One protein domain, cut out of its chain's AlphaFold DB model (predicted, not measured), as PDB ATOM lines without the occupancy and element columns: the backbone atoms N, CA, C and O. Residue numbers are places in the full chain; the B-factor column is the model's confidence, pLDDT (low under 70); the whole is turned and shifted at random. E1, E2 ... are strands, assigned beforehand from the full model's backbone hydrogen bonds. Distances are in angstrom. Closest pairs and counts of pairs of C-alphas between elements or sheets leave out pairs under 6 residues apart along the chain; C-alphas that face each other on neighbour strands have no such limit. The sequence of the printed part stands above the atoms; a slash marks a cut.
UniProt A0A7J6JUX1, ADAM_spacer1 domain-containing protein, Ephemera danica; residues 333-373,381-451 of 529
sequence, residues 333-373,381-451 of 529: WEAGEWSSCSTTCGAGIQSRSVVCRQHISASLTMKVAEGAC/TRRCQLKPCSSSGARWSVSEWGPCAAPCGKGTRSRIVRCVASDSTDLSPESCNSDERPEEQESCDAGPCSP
ATOM      1  N   TRP A 333     414.444 271.772 345.625       90.38
ATOM      2  CA  TRP A 333     414.594 270.944 344.438       90.38
ATOM      3  C   TRP A 333     413.230 270.456 343.974       90.38
ATOM      4  O   TRP A 333     412.539 269.743 344.696       90.38
ATOM      5  N   GLU A 334     412.887 270.771 342.732       89.12
ATOM      6  CA  GLU A 334     411.687 270.269 342.082       89.12
ATOM      7  C   GLU A 334     412.093 269.317 340.955       89.12
ATOM      8  O   GLU A 334     412.855 269.678 340.050       89.12
ATOM      9  N   ALA A 335     411.614 268.075 341.029       88.94
ATOM     10  CA  ALA A 335     411.824 267.080 339.990       88.94
ATOM     11  C   ALA A 335     410.608 267.016 339.067       88.94
ATOM     12  O   ALA A 335     409.484 266.831 339.529       88.94
ATOM     13  N   GLY A 336     410.854 267.120 337.764       87.31
ATOM     14  CA  GLY A 336     409.850 266.880 336.739       87.31
ATOM     15  C   GLY A 336     409.514 265.396 336.579       87.31
ATOM     16  O   GLY A 336     410.029 264.519 337.282       87.31
ATOM     17  N   GLU A 337     408.652 265.114 335.608       90.06
ATOM     18  CA  GLU A 337     408.275 263.750 335.243       90.06
ATOM     19  C   GLU A 337     409.441 262.981 334.604       90.06
ATOM     20  O   GLU A 337     410.344 263.556 333.990       90.06
ATOM     21  N   TRP A 338     409.421 261.657 334.761       87.88
ATOM     22  CA  TRP A 338     410.386 260.771 334.116       87.88
ATOM     23  C   TRP A 338     410.096 260.644 332.623       87.88
ATOM     24  O   TRP A 338     408.953 260.438 332.224       87.88
ATOM     25  N   SER A 339     411.149 260.680 331.809       85.12
ATOM     26  CA  SER A 339     411.073 260.372 330.386       85.12
ATOM     27  C   SER A 339     410.611 258.935 330.156       85.12
ATOM     28  O   SER A 339     410.731 258.069 331.028       85.12
ATOM     29  N   SER A 340     410.186 258.628 328.934       88.69
ATOM     30  CA  SER A 340     410.111 257.241 328.468       88.69
ATOM     31  C   SER A 340     411.470 256.545 328.599       88.69
ATOM     32  O   SER A 340     412.519 257.195 328.642       88.69
ATOM     33  N   CYS A 341     411.447 255.216 328.693       90.69
ATOM     34  CA  CYS A 341     412.666 254.412 328.716       90.69
ATOM     35  C   CYS A 341     413.469 254.669 327.429       90.69
ATOM     36  O   CYS A 341     412.879 254.838 326.361       90.69
ATOM     37  N   SER A 342     414.796 254.704 327.531       88.75
ATOM     38  CA  SER A 342     415.748 255.138 326.496       88.75
ATOM     39  C   SER A 342     415.733 254.400 325.138       88.75
ATOM     40  O   SER A 342     416.694 254.492 324.395       88.75
ATOM     41  N   THR A 343     414.719 253.632 324.749       86.19
ATOM     42  CA  THR A 343     414.665 252.278 325.239       86.19
ATOM     43  C   THR A 343     413.378 251.456 324.887       86.19
ATOM     44  O   THR A 343     412.581 251.336 325.801       86.19
ATOM     45  N   THR A 344     413.095 250.839 323.713       87.31
ATOM     46  CA  THR A 344     411.808 250.074 323.444       87.31
ATOM     47  C   THR A 344     411.498 248.690 324.128       87.31
ATOM     48  O   THR A 344     410.403 248.518 324.646       87.31
ATOM     49  N   CYS A 345     412.405 247.698 324.196       86.38
ATOM     50  CA  CYS A 345     412.349 246.404 324.936       86.38
ATOM     51  C   CYS A 345     413.550 246.107 325.895       86.38
ATOM     52  O   CYS A 345     414.699 246.327 325.566       86.38
ATOM     53  N   GLY A 346     413.378 245.537 327.086       86.12
ATOM     54  CA  GLY A 346     414.491 245.155 327.981       86.12
ATOM     55  C   GLY A 346     415.059 246.318 328.811       86.12
ATOM     56  O   GLY A 346     414.351 247.292 329.076       86.12
ATOM     57  N   ALA A 347     416.320 246.222 329.251       89.50
ATOM     58  CA  ALA A 347     416.934 247.177 330.186       89.50
ATOM     59  C   ALA A 347     417.242 248.537 329.532       89.50
ATOM     60  O   ALA A 347     417.694 248.589 328.386       89.50
ATOM     61  N   GLY A 348     416.994 249.633 330.246       88.44
ATOM     62  CA  GLY A 348     417.238 250.997 329.774       88.44
ATOM     63  C   GLY A 348     417.328 252.019 330.907       88.44
ATOM     64  O   GLY A 348     417.337 251.661 332.088       88.44
ATOM     65  N   ILE A 349     417.372 253.301 330.543       87.88
ATOM     66  CA  ILE A 349     417.450 254.440 331.466       87.88
ATOM     67  C   ILE A 349     416.295 255.413 331.183       87.88
ATOM     68  O   ILE A 349     415.932 255.646 330.034       87.88
ATOM     69  N   GLN A 350     415.706 255.971 332.238       89.06
ATOM     70  CA  GLN A 350     414.820 257.136 332.174       89.06
ATOM     71  C   GLN A 350     415.542 258.334 332.782       89.06
ATOM     72  O   GLN A 350     416.167 258.199 333.837       89.06
ATOM     73  N   SER A 351     415.411 259.494 332.149       85.44
ATOM     74  CA  SER A 351     415.939 260.772 332.627       85.44
ATOM     75  C   SER A 351     414.795 261.676 333.086       85.44
ATOM     76  O   SER A 351     413.675 261.560 332.593       85.44
ATOM     77  N   ARG A 352     415.048 262.600 334.012       84.62
ATOM     78  CA  ARG A 352     414.107 263.684 334.344       84.62
ATOM     79  C   ARG A 352     414.833 264.994 334.593       84.62
ATOM     80  O   ARG A 352     415.999 265.009 334.985       84.62
ATOM     81  N   SER A 353     414.119 266.104 334.426       80.56
ATOM     82  CA  SER A 353     414.630 267.413 334.819       80.56
ATOM     83  C   SER A 353     414.560 267.575 336.339       80.56
ATOM     84  O   SER A 353     413.567 267.238 336.976       80.56
ATOM     85  N   VAL A 354     415.631 268.100 336.927       88.38
ATOM     86  CA  VAL A 354     415.679 268.506 338.335       88.38
ATOM     87  C   VAL A 354     416.083 269.970 338.340       88.38
ATOM     88  O   VAL A 354     417.149 270.323 337.836       88.38
ATOM     89  N   VAL A 355     415.196 270.835 338.826       84.38
ATOM     90  CA  VAL A 355     415.385 272.286 338.810       84.38
ATOM     91  C   VAL A 355     415.281 272.840 340.220       84.38
ATOM     92  O   VAL A 355     414.379 272.492 340.972       84.38
ATOM     93  N   CYS A 356     416.212 273.719 340.576       82.06
ATOM     94  CA  CYS A 356     416.142 274.455 341.827       82.06
ATOM     95  C   CYS A 356     415.181 275.634 341.647       82.06
ATOM     96  O   CYS A 356     415.383 276.478 340.764       82.06
ATOM     97  N   ARG A 357     414.108 275.674 342.439       83.25
ATOM     98  CA  ARG A 357     413.075 276.709 342.359       83.25
ATOM     99  C   ARG A 357     412.923 277.428 343.688       83.25
ATOM    100  O   ARG A 357     413.065 276.842 344.753       83.25
ATOM    101  N   GLN A 358     412.631 278.721 343.612       82.56
ATOM    102  CA  GLN A 358     412.418 279.564 344.777       82.56
ATOM    103  C   GLN A 358     411.117 280.354 344.638       82.56
ATOM    104  O   GLN A 358     410.907 281.073 343.656       82.56
ATOM    105  N   HIS A 359     410.248 280.237 345.642       77.38
ATOM    106  CA  HIS A 359     409.023 281.024 345.733       77.38
ATOM    107  C   HIS A 359     409.336 282.402 346.322       77.38
ATOM    108  O   HIS A 359     409.598 282.546 347.516       77.38
ATOM    109  N   ILE A 360     409.316 283.428 345.475       69.44
ATOM    110  CA  ILE A 360     409.602 284.817 345.859       69.44
ATOM    111  C   ILE A 360     408.332 285.483 346.384       69.44
ATOM    112  O   ILE A 360     408.366 286.236 347.356       69.44
ATOM    113  N   SER A 361     407.191 285.186 345.756       64.69
ATOM    114  CA  SER A 361     405.883 285.636 346.219       64.69
ATOM    115  C   SER A 361     404.792 284.602 345.924       64.69
ATOM    116  O   SER A 361     405.038 283.632 345.210       64.69
ATOM    117  N   ALA A 362     403.565 284.833 346.400       62.72
ATOM    118  CA  ALA A 362     402.408 283.986 346.098       62.72
ATOM    119  C   ALA A 362     402.172 283.723 344.595       62.72
ATOM    120  O   ALA A 362     401.615 282.683 344.262       62.72
ATOM    121  N   SER A 363     402.585 284.630 343.706       61.91
ATOM    122  CA  SER A 363     402.410 284.506 342.251       61.91
ATOM    123  C   SER A 363     403.722 284.360 341.479       61.91
ATOM    124  O   SER A 363     403.694 284.273 340.255       61.91
ATOM    125  N   LEU A 364     404.871 284.354 342.163       55.56
ATOM    126  CA  LEU A 364     406.177 284.373 341.509       55.56
ATOM    127  C   LEU A 364     407.078 283.266 342.046       55.56
ATOM    128  O   LEU A 364     407.567 283.336 343.177       55.56
ATOM    129  N   THR A 365     407.346 282.299 341.175       70.12
ATOM    130  CA  THR A 365     408.299 281.210 341.390       70.12
ATOM    131  C   THR A 365     409.370 281.300 340.317       70.12
ATOM    132  O   THR A 365     409.054 281.287 339.128       70.12
ATOM    133  N   MET A 366     410.632 281.373 340.723       59.72
ATOM    134  CA  MET A 366     411.755 281.463 339.794       59.72
ATOM    135  C   MET A 366     412.621 280.214 339.836       59.72
ATOM    136  O   MET A 366     412.802 279.614 340.893       59.72
ATOM    137  N   LYS A 367     413.190 279.856 338.682       71.25
ATOM    138  CA  LYS A 367     414.321 278.930 338.610       71.25
ATOM    139  C   LYS A 367     415.571 279.686 339.053       71.25
ATOM    140  O   LYS A 367     415.895 280.721 338.475       71.25
ATOM    141  N   VAL A 368     416.241 279.177 340.075       70.44
ATOM    142  CA  VAL A 368     417.462 279.763 340.636       70.44
ATOM    143  C   VAL A 368     418.650 278.836 340.377       70.44
ATOM    144  O   VAL A 368     418.487 277.717 339.884       70.44
ATOM    145  N   ALA A 369     419.860 279.316 340.656       73.44
ATOM    146  CA  ALA A 369     421.063 278.504 340.519       73.44
ATOM    147  C   ALA A 369     420.986 277.259 341.416       73.44
ATOM    148  O   ALA A 369     420.490 277.322 342.539       73.44
ATOM    149  N   GLU A 370     421.528 276.137 340.942       76.31
ATOM    150  CA  GLU A 370     421.515 274.857 341.664       76.31
ATOM    151  C   GLU A 370     422.118 274.951 343.075       76.31
ATOM    152  O   GLU A 370     421.620 274.319 344.001       76.31
ATOM    153  N   GLY A 371     423.125 275.810 343.269       75.75
ATOM    154  CA  GLY A 371     423.750 276.044 344.575       75.75
ATOM    155  C   GLY A 371     422.862 276.742 345.615       75.75
ATOM    156  O   GLY A 371     423.238 276.780 346.781       75.75
ATOM    157  N   ALA A 372     421.703 277.284 345.226       76.44
ATOM    158  CA  ALA A 372     420.753 277.874 346.168       76.44
ATOM    159  C   ALA A 372     419.940 276.810 346.929       76.44
ATOM    160  O   ALA A 372     419.459 277.080 348.030       76.44
ATOM    161  N   CYS A 373     419.788 275.608 346.365       85.25
ATOM    162  CA  CYS A 373     419.077 274.505 346.998       85.25
ATOM    163  C   CYS A 373     420.026 273.721 347.908       85.25
ATOM    164  O   CYS A 373     420.898 272.994 347.441       85.25
ATOM    165  N   THR A 381     418.546 260.327 336.833       89.62
ATOM    166  CA  THR A 381     418.471 259.115 336.013       89.62
ATOM    167  C   THR A 381     418.000 257.936 336.852       89.62
ATOM    168  O   THR A 381     418.317 257.839 338.035       89.62
ATOM    169  N   ARG A 382     417.227 257.030 336.252       93.19
ATOM    170  CA  ARG A 382     416.858 255.752 336.873       93.19
ATOM    171  C   ARG A 382     416.842 254.631 335.848       93.19
ATOM    172  O   ARG A 382     416.613 254.873 334.667       93.19
ATOM    173  N   ARG A 383     417.027 253.392 336.302       93.50
ATOM    174  CA  ARG A 383     416.920 252.207 335.439       93.50
ATOM    175  C   ARG A 383     415.452 251.856 335.183       93.50
ATOM    176  O   ARG A 383     414.637 251.906 336.101       93.50
ATOM    177  N   CYS A 384     415.138 251.469 333.953       91.62
ATOM    178  CA  CYS A 384     413.851 250.900 333.551       91.62
ATOM    179  C   CYS A 384     414.057 249.493 332.987       91.62
ATOM    180  O   CYS A 384     415.057 249.223 332.323       91.62
ATOM    181  N   GLN A 385     413.098 248.601 333.248       92.19
ATOM    182  CA  GLN A 385     413.087 247.241 332.718       92.19
ATOM    183  C   GLN A 385     411.778 247.012 331.961       92.19
ATOM    184  O   GLN A 385     410.716 246.897 332.569       92.19
ATOM    185  N   LEU A 386     411.855 246.975 330.632       88.00
ATOM    186  CA  LEU A 386     410.719 246.659 329.767       88.00
ATOM    187  C   LEU A 386     410.693 245.168 329.411       88.00
ATOM    188  O   LEU A 386     411.577 244.403 329.807       88.00
ATOM    189  N   LYS A 387     409.678 244.756 328.642       89.06
ATOM    190  CA  LYS A 387     409.546 243.381 328.137       89.06
ATOM    191  C   LYS A 387     410.838 242.941 327.436       89.06
ATOM    192  O   LYS A 387     411.397 243.766 326.716       89.06
ATOM    193  N   PRO A 388     411.310 241.697 327.625       85.38
ATOM    194  CA  PRO A 388     412.505 241.196 326.949       85.38
ATOM    195  C   PRO A 388     412.438 241.425 325.437       85.38
ATOM    196  O   PRO A 388     411.363 241.320 324.848       85.38
ATOM    197  N   CYS A 389     413.573 241.752 324.819       81.44
ATOM    198  CA  CYS A 389     413.639 241.899 323.368       81.44
ATOM    199  C   CYS A 389     413.423 240.559 322.661       81.44
ATOM    200  O   CYS A 389     413.722 239.501 323.219       81.44
ATOM    201  N   SER A 390     412.932 240.623 321.421       80.25
ATOM    202  CA  SER A 390     412.856 239.471 320.518       80.25
ATOM    203  C   SER A 390     414.224 238.803 320.354       80.25
ATOM    204  O   SER A 390     415.264 239.417 320.590       80.25
ATOM    205  N   SER A 391     414.231 237.540 319.928       72.44
ATOM    206  CA  SER A 391     415.423 236.678 319.855       72.44
ATOM    207  C   SER A 391     416.594 237.232 319.028       72.44
ATOM    208  O   SER A 391     417.708 236.741 319.185       72.44
ATOM    209  N   SER A 392     416.382 238.257 318.195       74.62
ATOM    210  CA  SER A 392     417.444 238.978 317.479       74.62
ATOM    211  C   SER A 392     418.308 239.866 318.381       74.62
ATOM    212  O   SER A 392     419.399 240.254 317.977       74.62
ATOM    213  N   GLY A 393     417.839 240.228 319.582       77.75
ATOM    214  CA  GLY A 393     418.547 241.127 320.501       77.75
ATOM    215  C   GLY A 393     418.658 242.583 320.023       77.75
ATOM    216  O   GLY A 393     419.219 243.403 320.748       77.75
ATOM    217  N   ALA A 394     418.119 242.909 318.844       85.62
ATOM    218  CA  ALA A 394     418.117 244.248 318.266       85.62
ATOM    219  C   ALA A 394     416.986 245.108 318.850       85.62
ATOM    220  O   ALA A 394     415.872 244.634 319.091       85.62
ATOM    221  N   ARG A 395     417.281 246.385 319.093       88.31
ATOM    222  CA  ARG A 395     416.446 247.294 319.884       88.31
ATOM    223  C   ARG A 395     416.621 248.742 319.454       88.31
ATOM    224  O   ARG A 395     417.735 249.185 319.202       88.31
ATOM    225  N   TRP A 396     415.544 249.526 319.491       88.00
ATOM    226  CA  TRP A 396     415.655 250.974 319.328       88.00
ATOM    227  C   TRP A 396     416.183 251.637 320.600       88.00
ATOM    228  O   TRP A 396     415.658 251.434 321.705       88.00
ATOM    229  N   SER A 397     417.208 252.465 320.415       86.12
ATOM    230  CA  SER A 397     417.762 253.376 321.405       86.12
ATOM    231  C   SER A 397     417.556 254.819 320.969       86.12
ATOM    232  O   SER A 397     417.759 255.170 319.808       86.12
ATOM    233  N   VAL A 398     417.127 255.649 321.915       86.12
ATOM    234  CA  VAL A 398     416.840 257.067 321.726       86.12
ATOM    235  C   VAL A 398     417.696 257.922 322.652       86.12
ATOM    236  O   VAL A 398     417.951 257.544 323.798       86.12
ATOM    237  N   SER A 399     418.127 259.083 322.163       79.75
ATOM    238  CA  SER A 399     418.790 260.099 322.983       79.75
ATOM    239  C   SER A 399     417.786 260.955 323.758       79.75
ATOM    240  O   SER A 399     416.571 260.885 323.546       79.75
ATOM    241  N   GLU A 400     418.307 261.830 324.621       76.75
ATOM    242  CA  GLU A 400     417.527 262.954 325.138       76.75
ATOM    243  C   GLU A 400     417.079 263.871 323.989       76.75
ATOM    244  O   GLU A 400     417.738 263.957 322.945       76.75
ATOM    245  N   TRP A 401     415.939 264.536 324.180       78.81
ATOM    246  CA  TRP A 401     415.450 265.546 323.249       78.81
ATOM    247  C   TRP A 401     416.387 266.756 323.220       78.81
ATOM    248  O   TRP A 401     416.786 267.265 324.268       78.81
ATOM    249  N   GLY A 402     416.687 267.246 322.018       75.88
ATOM    250  CA  GLY A 402     417.390 268.508 321.822       75.88
ATOM    251  C   GLY A 402     416.568 269.730 322.264       75.88
ATOM    252  O   GLY A 402     415.396 269.608 322.646       75.88
ATOM    253  N   PRO A 403     417.164 270.936 322.212       75.25
ATOM    254  CA  PRO A 403     416.438 272.173 322.477       75.25
ATOM    255  C   PRO A 403     415.290 272.365 321.474       75.25
ATOM    256  O   PRO A 403     415.335 271.859 320.350       75.25
ATOM    257  N   CYS A 404     414.261 273.115 321.877       81.81
ATOM    258  CA  CYS A 404     413.199 273.511 320.956       81.81
ATOM    259  C   CYS A 404     413.804 274.386 319.850       81.81
ATOM    260  O   CYS A 404     414.533 275.330 320.148       81.81
ATOM    261  N   ALA A 405     413.519 274.070 318.585       83.00
ATOM    262  CA  ALA A 405     414.022 274.842 317.450       83.00
ATOM    263  C   ALA A 405     413.501 276.289 317.467       83.00
ATOM    264  O   ALA A 405     414.174 277.198 316.984       83.00
ATOM    265  N   ALA A 406     412.314 276.510 318.047       76.94
ATOM    266  CA  ALA A 406     411.771 277.841 318.282       76.94
ATOM    267  C   ALA A 406     412.343 278.448 319.582       76.94
ATOM    268  O   ALA A 406     412.352 277.772 320.614       76.94
ATOM    269  N   PRO A 407     412.769 279.726 319.578       73.25
ATOM    270  CA  PRO A 407     413.300 280.400 320.767       73.25
ATOM    271  C   PRO A 407     412.216 280.780 321.792       73.25
ATOM    272  O   PRO A 407     412.529 281.027 322.953       73.25
ATOM    273  N   CYS A 408     410.953 280.849 321.369       80.31
ATOM    274  CA  CYS A 408     409.772 281.024 322.211       80.31
ATOM    275  C   CYS A 408     408.548 280.444 321.479       80.31
ATOM    276  O   CYS A 408     408.569 280.273 320.258       80.31
ATOM    277  N   GLY A 409     407.475 280.163 322.209       81.69
ATOM    278  CA  GLY A 409     406.220 279.642 321.679       81.69
ATOM    279  C   GLY A 409     406.328 278.201 321.188       81.69
ATOM    280  O   GLY A 409     407.222 277.450 321.575       81.69
ATOM    281  N   LYS A 410     405.395 277.799 320.323       86.06
ATOM    282  CA  LYS A 410     405.370 276.441 319.770       86.06
ATOM    283  C   LYS A 410     406.490 276.244 318.747       86.06
ATOM    284  O   LYS A 410     406.670 277.071 317.859       86.06
ATOM    285  N   GLY A 411     407.179 275.115 318.827       87.50
ATOM    286  CA  GLY A 411     408.199 274.694 317.873       87.50
ATOM    287  C   GLY A 411     408.304 273.176 317.799       87.50
ATOM    288  O   GLY A 411     407.450 272.457 318.317       87.50
ATOM    289  N   THR A 412     409.369 272.687 317.171       85.12
ATOM    290  CA  THR A 412     409.708 271.262 317.140       85.12
ATOM    291  C   THR A 412     411.077 271.021 317.760       85.12
ATOM    292  O   THR A 412     411.960 271.877 317.700       85.12
ATOM    293  N   ARG A 413     411.262 269.861 318.385       84.19
ATOM    294  CA  ARG A 413     412.561 269.398 318.887       84.19
ATOM    295  C   ARG A 413     412.858 268.016 318.339       84.19
ATOM    296  O   ARG A 413     411.933 267.233 318.142       84.19
ATOM    297  N   SER A 414     414.135 267.732 318.109       83.94
ATOM    298  CA  SER A 414     414.593 266.464 317.535       83.94
ATOM    299  C   SER A 414     415.461 265.684 318.523       83.94
ATOM    300  O   SER A 414     416.073 266.275 319.414       83.94
ATOM    301  N   ARG A 415     415.518 264.360 318.381       81.19
ATOM    302  CA  ARG A 415     416.393 263.449 319.140       81.19
ATOM    303  C   ARG A 415     417.010 262.424 318.202       81.19
ATOM    304  O   ARG A 415     416.476 262.188 317.134       81.19
ATOM    305  N   ILE A 416     418.084 261.765 318.611       82.38
ATOM    306  CA  ILE A 416     418.702 260.692 317.829       82.38
ATOM    307  C   ILE A 416     417.954 259.385 318.106       82.38
ATOM    308  O   ILE A 416     417.741 259.037 319.268       82.38
ATOM    309  N   VAL A 417     417.588 258.653 317.051       88.50
ATOM    310  CA  VAL A 417     416.962 257.321 317.119       88.50
ATOM    311  C   VAL A 417     417.831 256.336 316.341       88.50
ATOM    312  O   VAL A 417     417.997 256.473 315.132       88.50
ATOM    313  N   ARG A 418     418.387 255.338 317.028       89.06
ATOM    314  CA  ARG A 418     419.325 254.360 316.458       89.06
ATOM    315  C   ARG A 418     418.921 252.929 316.793       89.06
ATOM    316  O   ARG A 418     418.413 252.667 317.883       89.06
ATOM    317  N   CYS A 419     419.136 252.012 315.856       89.06
ATOM    318  CA  CYS A 419     418.990 250.583 316.108       89.06
ATOM    319  C   CYS A 419     420.291 250.072 316.728       89.06
ATOM    320  O   CYS A 419     421.360 250.341 316.188       89.06
ATOM    321  N   VAL A 420     420.212 249.372 317.856       89.44
ATOM    322  CA  VAL A 420     421.385 248.835 318.555       89.44
ATOM    323  C   VAL A 420     421.214 247.357 318.883       89.44
ATOM    324  O   VAL A 420     420.097 246.897 319.134       89.44
ATOM    325  N   ALA A 421     422.318 246.615 318.891       84.75
ATOM    326  CA  ALA A 421     422.361 245.230 319.353       84.75
ATOM    327  C   ALA A 421     422.337 245.143 320.894       84.75
ATOM    328  O   ALA A 421     422.343 246.152 321.606       84.75
ATOM    329  N   SER A 422     422.351 243.920 321.430       79.25
ATOM    330  CA  SER A 422     422.370 243.657 322.876       79.25
ATOM    331  C   SER A 422     423.617 244.199 323.589       79.25
ATOM    332  O   SER A 422     423.544 244.526 324.773       79.25
ATOM    333  N   ASP A 423     424.735 244.337 322.876       80.81
ATOM    334  CA  ASP A 423     425.999 244.909 323.351       80.81
ATOM    335  C   ASP A 423     426.125 246.419 323.078       80.81
ATOM    336  O   ASP A 423     427.202 246.992 323.237       80.81
ATOM    337  N   SER A 424     425.026 247.084 322.696       75.19
ATOM    338  CA  SER A 424     424.954 248.511 322.350       75.19
ATOM    339  C   SER A 424     425.774 248.945 321.127       75.19
ATOM    340  O   SER A 424     426.000 250.143 320.944       75.19
ATOM    341  N   THR A 425     426.169 248.005 320.263       84.31
ATOM    342  CA  THR A 425     426.702 248.327 318.934       84.31
ATOM    343  C   THR A 425     425.607 248.851 318.009       84.31
ATOM    344  O   THR A 425     424.477 248.358 318.023       84.31
ATOM    345  N   ASP A 426     425.937 249.869 317.214       84.62
ATOM    346  CA  ASP A 426     425.009 250.455 316.249       84.62
ATOM    347  C   ASP A 426     424.792 249.476 315.078       84.62
ATOM    348  O   ASP A 426     425.743 249.001 314.452       84.62
ATOM    349  N   LEU A 427     423.527 249.173 314.788       86.81
ATOM    350  CA  LEU A 427     423.082 248.289 313.711       86.81
ATOM    351  C   LEU A 427     422.383 249.080 312.601       86.81
ATOM    352  O   LEU A 427     422.010 250.245 312.763       86.81
ATOM    353  N   SER A 428     422.150 248.414 311.470       86.38
ATOM    354  CA  SER A 428     421.333 248.976 310.401       86.38
ATOM    355  C   SER A 428     419.863 249.130 310.854       86.38
ATOM    356  O   SER A 428     419.373 248.295 311.624       86.38
ATOM    357  N   PRO A 429     419.130 250.167 310.404       84.88
ATOM    358  CA  PRO A 429     417.741 250.412 310.810       84.88
ATOM    359  C   PRO A 429     416.788 249.236 310.559       84.88
ATOM    360  O   PRO A 429     415.811 249.076 311.284       84.88
ATOM    361  N   GLU A 430     417.081 248.409 309.556       86.81
ATOM    362  CA  GLU A 430     416.290 247.247 309.138       86.81
ATOM    363  C   GLU A 430     416.420 246.067 310.112       86.81
ATOM    364  O   GLU A 430     415.596 245.155 310.102       86.81
ATOM    365  N   SER A 431     417.449 246.083 310.966       86.19
ATOM    366  CA  SER A 431     417.666 245.062 311.996       86.19
ATOM    367  C   SER A 431     416.696 245.207 313.176       86.19
ATOM    368  O   SER A 431     416.507 244.260 313.942       86.19
ATOM    369  N   CYS A 432     416.071 246.378 313.327       85.56
ATOM    370  CA  CYS A 432     415.059 246.660 314.338       85.56
ATOM    371  C   CYS A 432     413.657 246.689 313.717       85.56
ATOM    372  O   CYS A 432     413.476 247.096 312.574       85.56
ATOM    373  N   ASN A 433     412.639 246.303 314.494       85.19
ATOM    374  CA  ASN A 433     411.252 246.343 314.031       85.19
ATOM    375  C   ASN A 433     410.817 247.787 313.723       85.19
ATOM    376  O   ASN A 433     410.823 248.635 314.619       85.19
ATOM    377  N   SER A 434     410.408 248.065 312.483       84.62
ATOM    378  CA  SER A 434     409.952 249.389 312.049       84.62
ATOM    379  C   SER A 434     408.723 249.886 312.808       84.62
ATOM    380  O   SER A 434     408.622 251.085 313.054       84.62
ATOM    381  N   ASP A 435     407.833 248.984 313.230       82.44
ATOM    382  CA  ASP A 435     406.574 249.343 313.902       82.44
ATOM    383  C   ASP A 435     406.798 249.888 315.319       82.44
ATOM    384  O   ASP A 435     405.966 250.609 315.864       82.44
ATOM    385  N   GLU A 436     407.944 249.566 315.923       81.06
ATOM    386  CA  GLU A 436     408.335 250.052 317.246       81.06
ATOM    387  C   GLU A 436     409.275 251.263 317.175       81.06
ATOM    388  O   GLU A 436     409.777 251.701 318.214       81.06
ATOM    389  N   ARG A 437     409.559 251.791 315.974       87.50
ATOM    390  CA  ARG A 437     410.506 252.896 315.793       87.50
ATOM    391  C   ARG A 437     409.975 254.168 316.466       87.50
ATOM    392  O   ARG A 437     408.945 254.693 316.049       87.50
ATOM    393  N   PRO A 438     410.687 254.717 317.465       87.62
ATOM    394  CA  PRO A 438     410.273 255.954 318.113       87.62
ATOM    395  C   PRO A 438     410.389 257.166 317.181       87.62
ATOM    396  O   PRO A 438     411.264 257.214 316.315       87.62
ATOM    397  N   GLU A 439     409.563 258.186 317.419       87.06
ATOM    398  CA  GLU A 439     409.612 259.435 316.652       87.06
ATOM    399  C   GLU A 439     410.930 260.182 316.878       87.06
ATOM    400  O   GLU A 439     411.410 260.288 318.008       87.06
ATOM    401  N   GLU A 440     411.512 260.707 315.803       85.00
ATOM    402  CA  GLU A 440     412.755 261.486 315.845       85.00
ATOM    403  C   GLU A 440     412.502 262.969 316.151       85.00
ATOM    404  O   GLU A 440     413.409 263.674 316.585       85.00
ATOM    405  N   GLN A 441     411.267 263.440 315.962       87.44
ATOM    406  CA  GLN A 441     410.861 264.830 316.145       87.44
ATOM    407  C   GLN A 441     409.522 264.904 316.878       87.44
ATOM    408  O   GLN A 441     408.627 264.118 316.594       87.44
ATOM    409  N   GLU A 442     409.369 265.870 317.783       87.69
ATOM    410  CA  GLU A 442     408.097 266.137 318.460       87.69
ATOM    411  C   GLU A 442     407.829 267.639 318.626       87.69
ATOM    412  O   GLU A 442     408.726 268.477 318.480       87.69
ATOM    413  N   SER A 443     406.581 267.980 318.955       88.00
ATOM    414  CA  SER A 443     406.176 269.357 319.261       88.00
ATOM    415  C   SER A 443     406.667 269.790 320.647       88.00
ATOM    416  O   SER A 443     406.560 269.040 321.614       88.00
ATOM    417  N   CYS A 444     407.148 271.026 320.766       81.62
ATOM    418  CA  CYS A 444     407.580 271.640 322.023       81.62
ATOM    419  C   CYS A 444     406.995 273.044 322.200       81.62
ATOM    420  O   CYS A 444     406.610 273.693 321.229       81.62
ATOM    421  N   ASP A 445     406.948 273.514 323.449       81.75
ATOM    422  CA  ASP A 445     406.626 274.899 323.801       81.75
ATOM    423  C   ASP A 445     407.827 275.518 324.531       81.75
ATOM    424  O   ASP A 445     408.202 275.085 325.624       81.75
ATOM    425  N   ALA A 446     408.466 276.496 323.893       74.44
ATOM    426  CA  ALA A 446     409.621 277.233 324.397       74.44
ATOM    427  C   ALA A 446     409.232 278.403 325.325       74.44
ATOM    428  O   ALA A 446     410.083 279.210 325.699       74.44
ATOM    429  N   GLY A 447     407.963 278.490 325.736       71.19
ATOM    430  CA  GLY A 447     407.459 279.484 326.678       71.19
ATOM    431  C   GLY A 447     406.873 280.725 325.999       71.19
ATOM    432  O   GLY A 447     406.889 280.854 324.777       71.19
ATOM    433  N   PRO A 448     406.321 281.673 326.771       70.75
ATOM    434  CA  PRO A 448     405.606 282.817 326.216       70.75
ATOM    435  C   PRO A 448     406.533 283.737 325.408       70.75
ATOM    436  O   PRO A 448     407.549 284.221 325.908       70.75
ATOM    437  N   CYS A 449     406.150 284.035 324.166       67.81
ATOM    438  CA  CYS A 449     406.816 285.061 323.370       67.81
ATOM    439  C   CYS A 449     406.466 286.455 323.911       67.81
ATOM    440  O   CYS A 449     405.296 286.823 324.003       67.81
ATOM    441  N   SER A 450     407.482 287.243 324.268       65.50
ATOM    442  CA  SER A 450     407.291 288.646 324.660       65.50
ATOM    443  C   SER A 450     407.090 289.541 323.426       65.50
ATOM    444  O   SER A 450     407.648 289.238 322.371       65.50
ATOM    445  N   PRO A 451     406.391 290.689 323.534       57.25
ATOM    446  CA  PRO A 451     406.176 291.616 322.412       57.25
ATOM    447  C   PRO A 451     407.477 292.117 321.761       57.25
ATOM    448  O   PRO A 451     407.507 292.410 320.569       57.25
TER     449      PRO A 451
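Overview. This is residues 333 to 373 and 381 to 451 of the 529 residues of the protein "ADAM_spacer1 domain-containing protein" of Ephemera danica (UniProt A0A7J6JUX1). Little regular structure is present: two thin ribbons of short strands make a narrow V, E1 to E5 in one arm and E6 to E9 in the other, joined through residues 386 to 394. The printed part has 112 residues, 43 in nine strands, E1 to E9 in order, with no named helix: all strand. Sheets E1 - E3 - E4, E2 - E5, E6 - E8 and E7 - E9 are antiparallel. The whole is loose, radius of gyration of the C-alphas 18.1 A, spanning 56 by 32 by 19 A.

Along the chain. E1, residues 333 to 335, begins at C-alpha 333 (414.594, 270.944, 344.438). E2 is 347 to 351, E3 354 to 361, 21.2 A long, E4 364 to 367, E5 381 to 385, E6 395 to 398, E7 410 to 414, E8 417 to 420. E9, 441 to 445, ends at C-alpha 445 (406.626, 274.899, 323.801).

Arrangement. E3 pairs with E1 (N 334 to O 355, 2.9 A) and forms a hairpin with E4 at 152 degrees (N 358 to O 366, 2.9 A). E2 runs on into E3 at 25 degrees and pairs with E5 (N 350 to O 382, 2.8 A). E7 runs on into E8 at 22 degrees; E7 pairs with E9 (N 411 to O 444, 2.8 A), E8 with E6 (N 397 to O 418, 2.8 A). E3 and E7 are apart.

Size, cuts and confidence. The farthest C-alphas, Ser 361 and Ser 391, are 56.4 A apart. Residues 374 to 380 are cut out, leaving 18.9 A between C-alphas 373 and 381. Links E1 to E2, E6 to E7 and E8 to E9 are long. The pLDDT is under 70 at residues 360 to 364, 366 and 449 to 451.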